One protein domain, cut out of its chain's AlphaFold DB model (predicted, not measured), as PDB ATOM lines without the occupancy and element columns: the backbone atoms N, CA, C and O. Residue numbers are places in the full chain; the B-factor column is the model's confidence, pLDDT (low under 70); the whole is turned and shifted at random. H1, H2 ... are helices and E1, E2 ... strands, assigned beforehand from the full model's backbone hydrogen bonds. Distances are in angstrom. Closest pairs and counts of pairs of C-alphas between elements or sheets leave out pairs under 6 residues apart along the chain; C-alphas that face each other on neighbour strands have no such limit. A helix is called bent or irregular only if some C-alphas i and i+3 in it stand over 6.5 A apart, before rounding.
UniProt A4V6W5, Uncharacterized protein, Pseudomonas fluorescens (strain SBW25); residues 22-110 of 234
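What this domain is: This is residues 22 to 110 of the 234 residues of an uncharacterized protein of Pseudomonas fluorescens (strain SBW25) (UniProt A4V6W5). Two small sheets of three strands each, E2 E1 E6 and E4 E3 E5, stand face to face as a sandwich with their strands crossed. H3 packs on the second sheet on the side turned away from the first, while H1 sits at one side of the sandwich, near E4 and E6, and the short H2 lies farthest out. The printed part has 89 residues with six named strands and three named helices, in the order E1 E2 H1 H2 E3 E4 H3 E5 E6; both sheets are antiparallel and the class is mixed, helices and strands. It is compact and rounded, with a radius of gyration of the C-alphas of 12.2 A and spans of 34 by 27 by 25 A.

How they stand to each other: E1, residues 22 to 26, and E2, residues 29 to 34, form a hairpin, with N 24 and O 31 2.8 A apart. On the other side of E1 is E6, residues 103 to 110, antiparallel to it, with N 23 and O 106 2.9 A apart; E6 bends by 70 degrees at residue 107. This sheet is strongly twisted. H1, residues 41 to 48, is on it; the closest C-alphas of H1 and E6, those of Ala 48 and Val 107, are 5.0 A apart. H2, residues 55 to 58, is apart from H1. E3, residues 61 to 68, and E4, residues 71 to 78, form the second hairpin, with N 66 and O 73 2.9 A apart. E5, residues 97 to 99, is antiparallel to E3, with N 65 and O 98 2.8 A apart. H1 only grazes this sheet, with its residues 41 to 47. The two sheets form a sandwich, two sheets face to face, with strands at 64 degrees; the C-alphas of Pro 34 and Tyr 73, the closest of E2 and E4, are 5.0 A apart. H3, residues 82 to 88, is on the sheet E4 E3 E5; its closest C-alpha pair with E5, Ala 87 and His 97, is 4.7 A apart. E4, H3 and E5 form a split strand-helix-strand unit, two strands running the same way with E3 between them, its crossover right-handed. Every O i to N i+4 pair is within hydrogen-bond range in H3, 2 of 4 in H1, and H2 is too short for such a pair.

Where its parts are: E1 begins at C-alpha 22, (4.954, -43.849, -7.900), and measures 12.9 A; E2 measures 17.1 A. H1 measures 9.4 A and is only just irregular, with C-alphas 43 and 46 6.7 A apart; H2 measures 5.2 A. E3 starts at C-alpha 61, (-0.239, -55.286, -2.853), and measures 21.7 A, E4 22.9 A. H3 measures 9.8 A, E5 7.2 A and E6 17.9 A, ending at C-alpha 110, (7.765, -35.798, -12.460).

The domain as a whole: The two C-alphas farthest apart, those of Leu 49 and Asp 93, are 35.1 A apart. The printed part has no cut and no long link. Mean pLDDT of the printed part is 87.6; residues 29 and 51 are under 70.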
ATOM      1  N   ILE A  22       6.033 -43.614  -8.858       93.88
ATOM      2  CA  ILE A  22       4.954 -43.849  -7.900       93.88
ATOM      3  C   ILE A  22       4.941 -42.667  -6.934       93.88
ATOM      4  O   ILE A  22       5.986 -42.273  -6.409       93.88
ATOM      5  N   ARG A  23       3.755 -42.105  -6.717       89.38
ATOM      6  CA  ARG A  23       3.518 -41.101  -5.684       89.38
ATOM      7  C   ARG A  23       3.298 -41.797  -4.348       89.38
ATOM      8  O   ARG A  23       2.532 -42.759  -4.269       89.38
ATOM      9  N   ILE A  24       3.980 -41.315  -3.321       86.06
ATOM     10  CA  ILE A  24       3.939 -41.831  -1.957       86.06
ATOM     11  C   ILE A  24       3.394 -40.720  -1.066       86.06
ATOM     12  O   ILE A  24       3.949 -39.623  -1.035       86.06
ATOM     13  N   VAL A  25       2.302 -41.015  -0.363       82.31
ATOM     14  CA  VAL A  25       1.609 -40.082   0.535       82.31
ATOM     15  C   VAL A  25       1.878 -40.504   1.977       82.31
ATOM     16  O   VAL A  25       1.498 -41.613   2.370       82.31
ATOM     17  N   THR A  26       2.552 -39.649   2.746       79.69
ATOM     18  CA  THR A  26       2.876 -39.831   4.172       79.69
ATOM     19  C   THR A  26       2.144 -38.790   5.030       79.69
ATOM     20  O   THR A  26       1.477 -37.900   4.504       79.69
ATOM     21  N   GLU A  27       2.254 -38.882   6.360       76.50
ATOM     22  CA  GLU A  27       1.733 -37.837   7.264       76.50
ATOM     23  C   GLU A  27       2.469 -36.493   7.091       76.50
ATOM     24  O   GLU A  27       1.868 -35.439   7.289       76.50
ATOM     25  N   ASP A  28       3.738 -36.536   6.668       70.44
ATOM     26  CA  ASP A  28       4.597 -35.369   6.424       70.44
ATOM     27  C   ASP A  28       4.473 -34.793   4.993       70.44
ATOM     28  O   ASP A  28       5.216 -33.880   4.642       70.44
ATOM     29  N   GLY A  29       3.572 -35.319   4.150       69.19
ATOM     30  CA  GLY A  29       3.307 -34.812   2.795       69.19
ATOM     31  C   GLY A  29       3.481 -35.841   1.671       69.19
ATOM     32  O   GLY A  29       3.505 -37.054   1.887       69.19
ATOM     33  N   GLU A  30       3.575 -35.357   0.429       75.19
ATOM     34  CA  GLU A  30       3.689 -36.202  -0.766       75.19
ATOM     35  C   GLU A  30       5.086 -36.125  -1.396       75.19
ATOM     36  O   GLU A  30       5.687 -35.058  -1.523       75.19
ATOM     37  N   HIS A  31       5.606 -37.263  -1.856       78.06
ATOM     38  CA  HIS A  31       6.819 -37.314  -2.673       78.06
ATOM     39  C   HIS A  31       6.697 -38.376  -3.769       78.06
ATOM     40  O   HIS A  31       5.949 -39.344  -3.648       78.06
ATOM     41  N   CYS A  32       7.417 -38.202  -4.878       84.56
ATOM     42  CA  CYS A  32       7.393 -39.150  -5.990       84.56
ATOM     43  C   CYS A  32       8.735 -39.872  -6.083       84.56
ATOM     44  O   CYS A  32       9.769 -39.213  -6.179       84.56
ATOM     45  N   LEU A  33       8.727 -41.205  -6.119       89.00
ATOM     46  CA  LEU A  33       9.925 -42.014  -6.364       89.00
ATOM     47  C   LEU A  33       9.873 -42.657  -7.758       89.00
ATOM     48  O   LEU A  33       8.803 -43.113  -8.178       89.00
ATOM     49  N   PRO A  34      11.006 -42.725  -8.482       93.25
ATOM     50  CA  PRO A  34      11.068 -43.370  -9.785       93.25
ATOM     51  C   PRO A  34      10.744 -44.859  -9.643       93.25
ATOM     52  O   PRO A  34      11.106 -45.501  -8.655       93.25
ATOM     53  N   ILE A  35      10.052 -45.416 -10.633       96.00
ATOM     54  CA  ILE A  35       9.670 -46.832 -10.616       96.00
ATOM     55  C   ILE A  35      10.927 -47.707 -10.742       96.00
ATOM     56  O   ILE A  35      11.750 -47.482 -11.634       96.00
ATOM     57  N   ASP A  36      11.081 -48.708  -9.870       96.44
ATOM     58  CA  ASP A  36      12.196 -49.662  -9.951       96.44
ATOM     59  C   ASP A  36      12.169 -50.405 -11.306       96.44
ATOM     60  O   ASP A  36      11.114 -50.906 -11.704       96.44
ATOM     61  N   PRO A  37      13.300 -50.548 -12.026       94.19
ATOM     62  CA  PRO A  37      13.338 -51.231 -13.324       94.19
ATOM     63  C   PRO A  37      12.886 -52.703 -13.327       94.19
ATOM     64  O   PRO A  37      12.678 -53.273 -14.399       94.19
ATOM     65  N   ARG A  38      12.767 -53.340 -12.156       95.69
ATOM     66  CA  ARG A  38      12.241 -54.703 -11.957       95.69
ATOM     67  C   ARG A  38      10.729 -54.722 -11.708       95.69
ATOM     68  O   ARG A  38      10.171 -55.805 -11.532       95.69
ATOM     69  N   GLN A  39      10.066 -53.563 -11.682       96.88
ATOM     70  CA  GLN A  39       8.620 -53.463 -11.532       96.88
ATOM     71  C   GLN A  39       7.902 -54.321 -12.573       96.88
ATOM     72  O   GLN A  39       8.135 -54.251 -13.779       96.88
ATOM     73  N   ARG A  40       6.944 -55.095 -12.078       95.81
ATOM     74  CA  ARG A  40       6.012 -55.863 -12.887       95.81
ATOM     75  C   ARG A  40       4.845 -54.988 -13.326       95.81
ATOM     76  O   ARG A  40       3.998 -54.629 -12.509       95.81
ATOM     77  N   GLU A  41       4.783 -54.644 -14.610       93.94
ATOM     78  CA  GLU A  41       3.660 -53.865 -15.161       93.94
ATOM     79  C   GLU A  41       2.329 -54.632 -15.119       93.94
ATOM     80  O   GLU A  41       1.280 -54.001 -15.064       93.94
ATOM     81  N   ASP A  42       2.333 -55.969 -15.058       92.06
ATOM     82  CA  ASP A  42       1.104 -56.749 -14.841       92.06
ATOM     83  C   ASP A  42       0.519 -56.575 -13.424       92.06
ATOM     84  O   ASP A  42      -0.672 -56.806 -13.227       92.06
ATOM     85  N   ILE A  43       1.333 -56.109 -12.469       91.88
ATOM     86  CA  ILE A  43       0.901 -55.693 -11.126       91.88
ATOM     87  C   ILE A  43       0.554 -54.196 -11.099       91.88
ATOM     88  O   ILE A  43      -0.444 -53.812 -10.494       91.88
ATOM     89  N   LEU A  44       1.362 -53.345 -11.746       92.50
ATOM     90  CA  LEU A  44       1.228 -51.887 -11.638       92.50
ATOM     91  C   LEU A  44       0.152 -51.288 -12.559       92.50
ATOM     92  O   LEU A  44      -0.570 -50.385 -12.141       92.50
ATOM     93  N   ALA A  45       0.021 -51.757 -13.801       90.25
ATOM     94  CA  ALA A  45      -0.884 -51.151 -14.781       90.25
ATOM     95  C   ALA A  45      -2.375 -51.135 -14.365       90.25
ATOM     96  O   ALA A  45      -3.028 -50.131 -14.653       90.25
ATOM     97  N   PRO A  46      -2.929 -52.156 -13.672       87.75
ATOM     98  CA  PRO A  46      -4.311 -52.112 -13.185       87.75
ATOM     99  C   PRO A  46      -4.582 -50.971 -12.195       87.75
ATOM    100  O   PRO A  46      -5.631 -50.346 -12.271       87.75
ATOM    101  N   ILE A  47      -3.630 -50.679 -11.302       87.69
ATOM    102  CA  ILE A  47      -3.774 -49.671 -10.233       87.69
ATOM    103  C   ILE A  47      -3.279 -48.276 -10.646       87.69
ATOM    104  O   ILE A  47      -3.647 -47.277 -10.034       87.69
ATOM    105  N   ALA A  48      -2.486 -48.190 -11.719       85.94
ATOM    106  CA  ALA A  48      -1.988 -46.931 -12.266       85.94
ATOM    107  C   ALA A  48      -3.103 -46.016 -12.805       85.94
ATOM    108  O   ALA A  48      -2.927 -44.803 -12.819       85.94
ATOM    109  N   LEU A  49      -4.226 -46.589 -13.258       72.06
ATOM    110  CA  LEU A  49      -5.332 -45.848 -13.879       72.06
ATOM    111  C   LEU A  49      -6.328 -45.266 -12.865       72.06
ATOM    112  O   LEU A  49      -6.867 -44.191 -13.107       72.06
ATOM    113  N   ASP A  50      -6.546 -45.947 -11.737       70.06
ATOM    114  CA  ASP A  50      -7.507 -45.529 -10.704       70.06
ATOM    115  C   ASP A  50      -6.905 -44.527  -9.693       70.06
ATOM    116  O   ASP A  50      -7.612 -44.008  -8.826       70.06
ATOM    117  N   GLY A  51      -5.592 -44.259  -9.772       67.75
ATOM    118  CA  GLY A  51      -4.869 -43.282  -8.938       67.75
ATOM    119  C   GLY A  51      -4.839 -43.593  -7.433       67.75
ATOM    120  O   GLY A  51      -4.267 -42.836  -6.655       67.75
ATOM    121  N   SER A  52      -5.458 -44.696  -7.022       70.00
ATOM    122  CA  SER A  52      -5.700 -45.113  -5.643       70.00
ATOM    123  C   SER A  52      -5.889 -46.633  -5.603       70.00
ATOM    124  O   SER A  52      -6.171 -47.258  -6.625       70.00
ATOM    125  N   LEU A  53      -5.713 -47.248  -4.432       77.81
ATOM    126  CA  LEU A  53      -5.959 -48.680  -4.236       77.81
ATOM    127  C   LEU A  53      -7.352 -48.908  -3.647       77.81
ATOM    128  O   LEU A  53      -7.792 -48.174  -2.761       77.81
ATOM    129  N   SER A  54      -8.032 -49.980  -4.062       75.44
ATOM    130  CA  SER A  54      -9.206 -50.437  -3.319       75.44
ATOM    131  C   SER A  54      -8.780 -51.133  -2.019       75.44
ATOM    132  O   SER A  54      -7.662 -51.638  -1.888       75.44
ATOM    133  N   ILE A  55      -9.701 -51.249  -1.054       70.44
ATOM    134  CA  ILE A  55      -9.472 -51.999   0.199       70.44
ATOM    135  C   ILE A  55      -9.019 -53.448  -0.079       70.44
ATOM    136  O   ILE A  55      -8.242 -54.011   0.689       70.44
ATOM    137  N   GLY A  56      -9.484 -54.054  -1.178       73.88
ATOM    138  CA  GLY A  56      -9.076 -55.402  -1.581       73.88
ATOM    139  C   GLY A  56      -7.644 -55.474  -2.118       73.88
ATOM    140  O   GLY A  56      -6.994 -56.507  -1.958       73.88
ATOM    141  N   ASP A  57      -7.144 -54.387  -2.705       79.25
ATOM    142  CA  ASP A  57      -5.789 -54.300  -3.252       79.25
ATOM    143  C   ASP A  57      -4.774 -53.980  -2.155       79.25
ATOM    144  O   ASP A  57      -3.731 -54.623  -2.100       79.25
ATOM    145  N   HIS A  58      -5.121 -53.111  -1.195       72.75
ATOM    146  CA  HIS A  58      -4.321 -52.863   0.016       72.75
ATOM    147  C   HIS A  58      -4.020 -54.132   0.840       72.75
ATOM    148  O   HIS A  58      -3.054 -54.163   1.594       72.75
ATOM    149  N   GLN A  59      -4.834 -55.188   0.720       74.94
ATOM    150  CA  GLN A  59      -4.600 -56.479   1.390       74.94
ATOM    151  C   GLN A  59      -3.700 -57.439   0.593       74.94
ATOM    152  O   GLN A  59      -3.387 -58.528   1.073       74.94
ATOM    153  N   ARG A  60      -3.340 -57.089  -0.647       83.56
ATOM    154  CA  ARG A  60      -2.664 -57.976  -1.612       83.56
ATOM    155  C   ARG A  60      -1.383 -57.385  -2.179       83.56
ATOM    156  O   ARG A  60      -0.485 -58.147  -2.530       83.56
ATOM    157  N   LEU A  61      -1.329 -56.063  -2.290       93.12
ATOM    158  CA  LEU A  61      -0.239 -55.286  -2.853       93.12
ATOM    159  C   LEU A  61       0.441 -54.482  -1.753       93.12
ATOM    160  O   LEU A  61      -0.218 -53.900  -0.895       93.12
ATOM    161  N   ASN A  62       1.765 -54.437  -1.810       94.88
ATOM    162  CA  ASN A  62       2.603 -53.732  -0.854       94.88
ATOM    163  C   ASN A  62       3.456 -52.724  -1.619       94.88
ATOM    164  O   ASN A  62       4.012 -53.062  -2.668       94.88
ATOM    165  N   LEU A  63       3.551 -51.508  -1.084       95.81
ATOM    166  CA  LEU A  63       4.461 -50.478  -1.570       95.81
ATOM    167  C   LEU A  63       5.838 -50.702  -0.943       95.81
ATOM    168  O   LEU A  63       5.964 -50.853   0.273       95.81
ATOM    169  N   ILE A  64       6.863 -50.744  -1.786       96.88
ATOM    170  CA  ILE A  64       8.232 -51.094  -1.415       96.88
ATOM    171  C   ILE A  64       9.149 -49.962  -1.868       96.88
ATOM    172  O   ILE A  64       9.169 -49.625  -3.053       96.88
ATOM    173  N   THR A  65       9.909 -49.401  -0.932       95.25
ATOM    174  CA  THR A  65      10.997 -48.457  -1.205       95.25
ATOM    175  C   THR A  65      12.297 -49.243  -1.369       95.25
ATOM    176  O   THR A  65      12.532 -50.233  -0.674       95.25
ATOM    177  N   ILE A  66      13.127 -48.851  -2.333       95.00
ATOM    178  CA  ILE A  66      14.317 -49.608  -2.734       95.00
ATOM    179  C   ILE A  66      15.496 -48.653  -2.926       95.00
ATOM    180  O   ILE A  66      15.410 -47.721  -3.717       95.00
ATOM    181  N   GLU A  67      16.622 -48.926  -2.268       90.75
ATOM    182  CA  GLU A  67      17.856 -48.143  -2.381       90.75
ATOM    183  C   GLU A  67      18.900 -48.866  -3.241       90.75
ATOM    184  O   GLU A  67      19.411 -49.930  -2.878       90.75
ATOM    185  N   ILE A  68      19.267 -48.275  -4.385       85.38
ATOM    186  CA  ILE A  68      20.289 -48.820  -5.292       85.38
ATOM    187  C   ILE A  68      21.331 -47.748  -5.601       85.38
ATOM    188  O   ILE A  68      21.071 -46.781  -6.311       85.38
ATOM    189  N   GLY A  69      22.556 -47.938  -5.103       80.19
ATOM    190  CA  GLY A  69      23.686 -47.059  -5.430       80.19
ATOM    191  C   GLY A  69      23.540 -45.612  -4.938       80.19
ATOM    192  O   GLY A  69      24.187 -44.728  -5.496       80.19
ATOM    193  N   GLY A  70      22.713 -45.380  -3.912       77.12
ATOM    194  CA  GLY A  70      22.385 -44.046  -3.395       77.12
ATOM    195  C   GLY A  70      21.257 -43.339  -4.150       77.12
ATOM    196  O   GLY A  70      21.193 -42.113  -4.114       77.12
ATOM    197  N   ALA A  71      20.417 -44.089  -4.868       82.75
ATOM    198  CA  ALA A  71      19.174 -43.606  -5.448       82.75
ATOM    199  C   ALA A  71      17.992 -44.457  -4.960       82.75
ATOM    200  O   ALA A  71      18.026 -45.689  -5.061       82.75
ATOM    201  N   SER A  72      16.952 -43.767  -4.495       87.38
ATOM    202  CA  SER A  72      15.687 -44.335  -4.039       87.38
ATOM    203  C   SER A  72      14.747 -44.610  -5.213       87.38
ATOM    204  O   SER A  72      14.561 -43.759  -6.086       87.38
ATOM    205  N   TYR A  73      14.097 -45.769  -5.197       94.25
ATOM    206  CA  TYR A  73      13.066 -46.206  -6.138       94.25
ATOM    207  C   TYR A  73      11.832 -46.696  -5.379       94.25
ATOM    208  O   TYR A  73      11.915 -47.035  -4.197       94.25
ATOM    209  N   ALA A  74      10.698 -46.785  -6.070       96.00
ATOM    210  CA  ALA A  74       9.482 -47.408  -5.555       96.00
ATOM    211  C   ALA A  74       8.996 -48.548  -6.455       96.00
ATOM    212  O   ALA A  74       9.149 -48.511  -7.679       96.00
ATOM    213  N   ALA A  75       8.360 -49.542  -5.840       97.50
ATOM    214  CA  ALA A  75       7.691 -50.635  -6.528       97.50
ATOM    215  C   ALA A  75       6.418 -51.082  -5.794       97.50
ATOM    216  O   ALA A  75       6.311 -50.965  -4.574       97.50
ATOM    217  N   MET A  76       5.474 -51.642  -6.546       96.38
ATOM    218  CA  MET A  76       4.283 -52.333  -6.052       96.38
ATOM    219  C   MET A  76       4.415 -53.829  -6.348       96.38
ATOM    220  O   MET A  76       4.575 -54.206  -7.513       96.38
ATOM    221  N   ASP A  77       4.323 -54.677  -5.323       96.75
ATOM    222  CA  ASP A  77       4.457 -56.135  -5.467       96.75
ATOM    223  C   ASP A  77       3.477 -56.915  -4.568       96.75
ATOM    224  O   ASP A  77       2.959 -56.390  -3.574       96.75
ATOM    225  N   THR A  78       3.201 -58.173  -4.917       94.94
ATOM    226  CA  THR A  78       2.359 -59.077  -4.109       94.94
ATOM    227  C   THR A  78       3.176 -59.810  -3.045       94.94
ATOM    228  O   THR A  78       4.391 -59.909  -3.151       94.94
ATOM    229  N   ILE A  79       2.512 -60.403  -2.044       92.88
ATOM    230  CA  ILE A  79       3.162 -61.225  -0.998       92.88
ATOM    231  C   ILE A  79       4.029 -62.382  -1.546       92.88
ATOM    232  O   ILE A  79       5.031 -62.766  -0.941       92.88
ATOM    233  N   ASP A  80       3.672 -62.916  -2.716       91.56
ATOM    234  CA  ASP A  80       4.404 -63.986  -3.409       91.56
ATOM    235  C   ASP A  80       5.510 -63.456  -4.353       91.56
ATOM    236  O   ASP A  80       6.168 -64.236  -5.044       91.56
ATOM    237  N   GLY A  81       5.677 -62.134  -4.439       93.88
ATOM    238  CA  GLY A  81       6.583 -61.453  -5.358       93.88
ATOM    239  C   GLY A  81       8.021 -61.323  -4.849       93.88
ATOM    240  O   GLY A  81       8.298 -61.367  -3.651       93.88
ATOM    241  N   GLU A  82       8.975 -61.182  -5.773       95.38
ATOM    242  CA  GLU A  82      10.403 -61.168  -5.434       95.38
ATOM    243  C   GLU A  82      10.812 -59.911  -4.652       95.38
ATOM    244  O   GLU A  82      11.641 -59.999  -3.744       95.38
ATOM    245  N   LEU A  83      10.241 -58.744  -4.969       95.56
ATOM    246  CA  LEU A  83      10.562 -57.502  -4.265       95.56
ATOM    247  C   LEU A  83       9.963 -57.533  -2.859       95.56
ATOM    248  O   LEU A  83      10.654 -57.170  -1.906       95.56
ATOM    249  N   TYR A  84       8.742 -58.062  -2.714       96.06
ATOM    250  CA  TYR A  84       8.145 -58.305  -1.397       96.06
ATOM    251  C   TYR A  84       9.021 -59.229  -0.555       96.06
ATOM    252  O   TYR A  84       9.339 -58.906   0.586       96.06
ATOM    253  N   GLN A  85       9.450 -60.366  -1.108       96.00
ATOM    254  CA  GLN A  85      10.274 -61.324  -0.371       96.00
ATOM    255  C   GLN A  85      11.653 -60.749  -0.018       96.00
ATOM    256  O   GLN A  85      12.190 -61.094   1.030       96.00
ATOM    257  N   ARG A  86      12.219 -59.841  -0.821       95.12
ATOM    258  CA  ARG A  86      13.439 -59.103  -0.446       95.12
ATOM    259  C   ARG A  86      13.195 -58.183   0.753       95.12
ATOM    260  O   ARG A  86      13.954 -58.265   1.709       95.12
ATOM    261  N   ALA A  87      12.123 -57.389   0.743       94.19
ATOM    262  CA  ALA A  87      11.781 -56.501   1.858       94.19
ATOM    263  C   ALA A  87      11.395 -57.262   3.143       94.19
ATOM    264  O   ALA A  87      11.801 -56.891   4.239       94.19
ATOM    265  N   ALA A  88      10.659 -58.371   3.021       93.94
ATOM    266  CA  ALA A  88      10.237 -59.200   4.153       93.94
ATOM    267  C   ALA A  88      11.383 -59.981   4.821       93.94
ATOM    268  O   ALA A  88      11.255 -60.363   5.984       93.94
ATOM    269  N   ASN A  89      12.474 -60.244   4.092       93.38
ATOM    270  CA  ASN A  89      13.653 -60.963   4.589       93.38
ATOM    271  C   ASN A  89      14.882 -60.051   4.770       93.38
ATOM    272  O   ASN A  89      15.985 -60.567   4.962       93.38
ATOM    273  N   ALA A  90      14.719 -58.725   4.698       90.06
ATOM    274  CA  ALA A  90      15.791 -57.776   4.980       90.06
ATOM    275  C   ALA A  90      16.251 -57.899   6.446       90.06
ATOM    276  O   ALA A  90      15.438 -58.066   7.361       90.06
ATOM    277  N   GLU A  91      17.564 -57.829   6.681       87.88
ATOM    278  CA  GLU A  91      18.105 -57.724   8.041       87.88
ATOM    279  C   GLU A  91      17.783 -56.335   8.626       87.88
ATOM    280  O   GLU A  91      17.534 -55.391   7.880       87.88
ATOM    281  N   SER A  92      17.796 -56.176   9.957       79.44
ATOM    282  CA  SER A  92      17.351 -54.932  10.628       79.44
ATOM    283  C   SER A  92      18.082 -53.658  10.192       79.44
ATOM    284  O   SER A  92      17.564 -52.560  10.389       79.44
ATOM    285  N   ASP A  93      19.274 -53.829   9.625       83.06
ATOM    286  CA  ASP A  93      20.203 -52.772   9.243       83.06
ATOM    287  C   ASP A  93      20.354 -52.687   7.699       83.06
ATOM    288  O   ASP A  93      21.125 -51.865   7.196       83.06
ATOM    289  N   ASP A  94      19.637 -53.527   6.931       86.06
ATOM    290  CA  ASP A  94      19.616 -53.526   5.460       86.06
ATOM    291  C   ASP A  94      18.408 -52.745   4.923       86.06
ATOM    292  O   ASP A  94      17.326 -53.279   4.684       86.06
ATOM    293  N   TYR A  95      18.624 -51.456   4.673       83.06
ATOM    294  CA  TYR A  95      17.622 -50.562   4.089       83.06
ATOM    295  C   TYR A  95      17.536 -50.642   2.550       83.06
ATOM    296  O   TYR A  95      16.938 -49.766   1.929       83.06
ATOM    297  N   SER A  96      18.128 -51.655   1.899       90.94
ATOM    298  CA  SER A  96      18.116 -51.757   0.428       90.94
ATOM    299  C   SER A  96      16.735 -52.047  -0.162       90.94
ATOM    300  O   SER A  96      16.478 -51.672  -1.304       90.94
ATOM    301  N   HIS A  97      15.861 -52.727   0.584       94.75
ATOM    302  CA  HIS A  97      14.472 -53.006   0.216       94.75
ATOM    303  C   HIS A  97      13.629 -52.949   1.495       94.75
ATOM    304  O   HIS A  97      13.802 -53.785   2.378       94.75
ATOM    305  N   THR A  98      12.711 -51.994   1.605       94.56
ATOM    306  CA  THR A  98      11.862 -51.807   2.791       94.56
ATOM    307  C   THR A  98      10.402 -51.639   2.391       94.56
ATOM    308  O   THR A  98      10.089 -51.154   1.305       94.56
ATOM    309  N   PHE A  99       9.477 -52.035   3.266       94.50
ATOM    310  CA  PHE A  99       8.085 -51.614   3.113       94.50
ATOM    311  C   PHE A  99       7.998 -50.109   3.359       94.50
ATOM    312  O   PHE A  99       8.574 -49.612   4.326       94.50
ATOM    313  N   SER A 100       7.314 -49.391   2.473       90.94
ATOM    314  CA  SER A 100       7.165 -47.944   2.617       90.94
ATOM    315  C   SER A 100       6.282 -47.613   3.819       90.94
ATOM    316  O   SER A 100       5.262 -48.263   4.048       90.94
ATOM    317  N   GLU A 101       6.661 -46.578   4.566       86.94
ATOM    318  CA  GLU A 101       5.841 -46.010   5.643       86.94
ATOM    319  C   GLU A 101       4.668 -45.181   5.088       86.94
ATOM    320  O   GLU A 101       3.699 -44.914   5.796       86.94
ATOM    321  N   GLY A 102       4.735 -44.797   3.807       88.06
ATOM    322  CA  GLY A 102       3.672 -44.095   3.099       88.06
ATOM    323  C   GLY A 102       2.699 -45.015   2.365       88.06
ATOM    324  O   GLY A 102       2.912 -46.214   2.186       88.06
ATOM    325  N   SER A 103       1.616 -44.413   1.887       89.69
ATOM    326  CA  SER A 103       0.599 -45.070   1.067       89.69
ATOM    327  C   SER A 103       0.790 -44.779  -0.426       89.69
ATOM    328  O   SER A 103       1.345 -43.752  -0.815       89.69
ATOM    329  N   TYR A 104       0.328 -45.696  -1.279       91.62
ATOM    330  CA  TYR A 104       0.336 -45.518  -2.732       91.62
ATOM    331  C   TYR A 104      -0.681 -44.446  -3.154       91.62
ATOM    332  O   TYR A 104      -1.887 -44.641  -2.998       91.62
ATOM    333  N   GLY A 105      -0.190 -43.351  -3.738       87.06
ATOM    334  CA  GLY A 105      -0.977 -42.227  -4.259       87.06
ATOM    335  C   GLY A 105      -1.120 -42.202  -5.786       87.06
ATOM    336  O   GLY A 105      -1.356 -41.134  -6.356       87.06
ATOM    337  N   GLY A 106      -0.914 -43.333  -6.466       89.69
ATOM    338  CA  GLY A 106      -0.997 -43.436  -7.927       89.69
ATOM    339  C   GLY A 106       0.353 -43.431  -8.651       89.69
ATOM    340  O   GLY A 106       1.417 -43.216  -8.065       89.69
ATOM    341  N   VAL A 107       0.300 -43.681  -9.961       91.81
ATOM    342  CA  VAL A 107       1.438 -43.520 -10.877       91.81
ATOM    343  C   VAL A 107       1.353 -42.152 -11.537       91.81
ATOM    344  O   VAL A 107       0.329 -41.805 -12.117       91.81
ATOM    345  N   VAL A 108       2.444 -41.399 -11.468       87.94
ATOM    346  CA  VAL A 108       2.523 -40.005 -11.920       87.94
ATOM    347  C   VAL A 108       3.790 -39.772 -12.739       87.94
ATOM    348  O   VAL A 108       4.675 -40.628 -12.812       87.94
ATOM    349  N   TRP A 109       3.904 -38.596 -13.340       85.19
ATOM    350  CA  TRP A 109       5.118 -38.125 -13.997       85.19
ATOM    351  C   TRP A 109       5.718 -36.974 -13.200       85.19
ATOM    352  O   TRP A 109       4.981 -36.123 -12.708       85.19
ATOM    353  N   ARG A 110       7.048 -36.921 -13.084       81.38
ATOM    354  CA  ARG A 110       7.765 -35.798 -12.460       81.38
ATOM    355  C   ARG A 110       8.806 -35.203 -13.397       81.38
ATOM    356  O   ARG A 110       9.452 -35.942 -14.138       81.38
TER     357      ARG A 110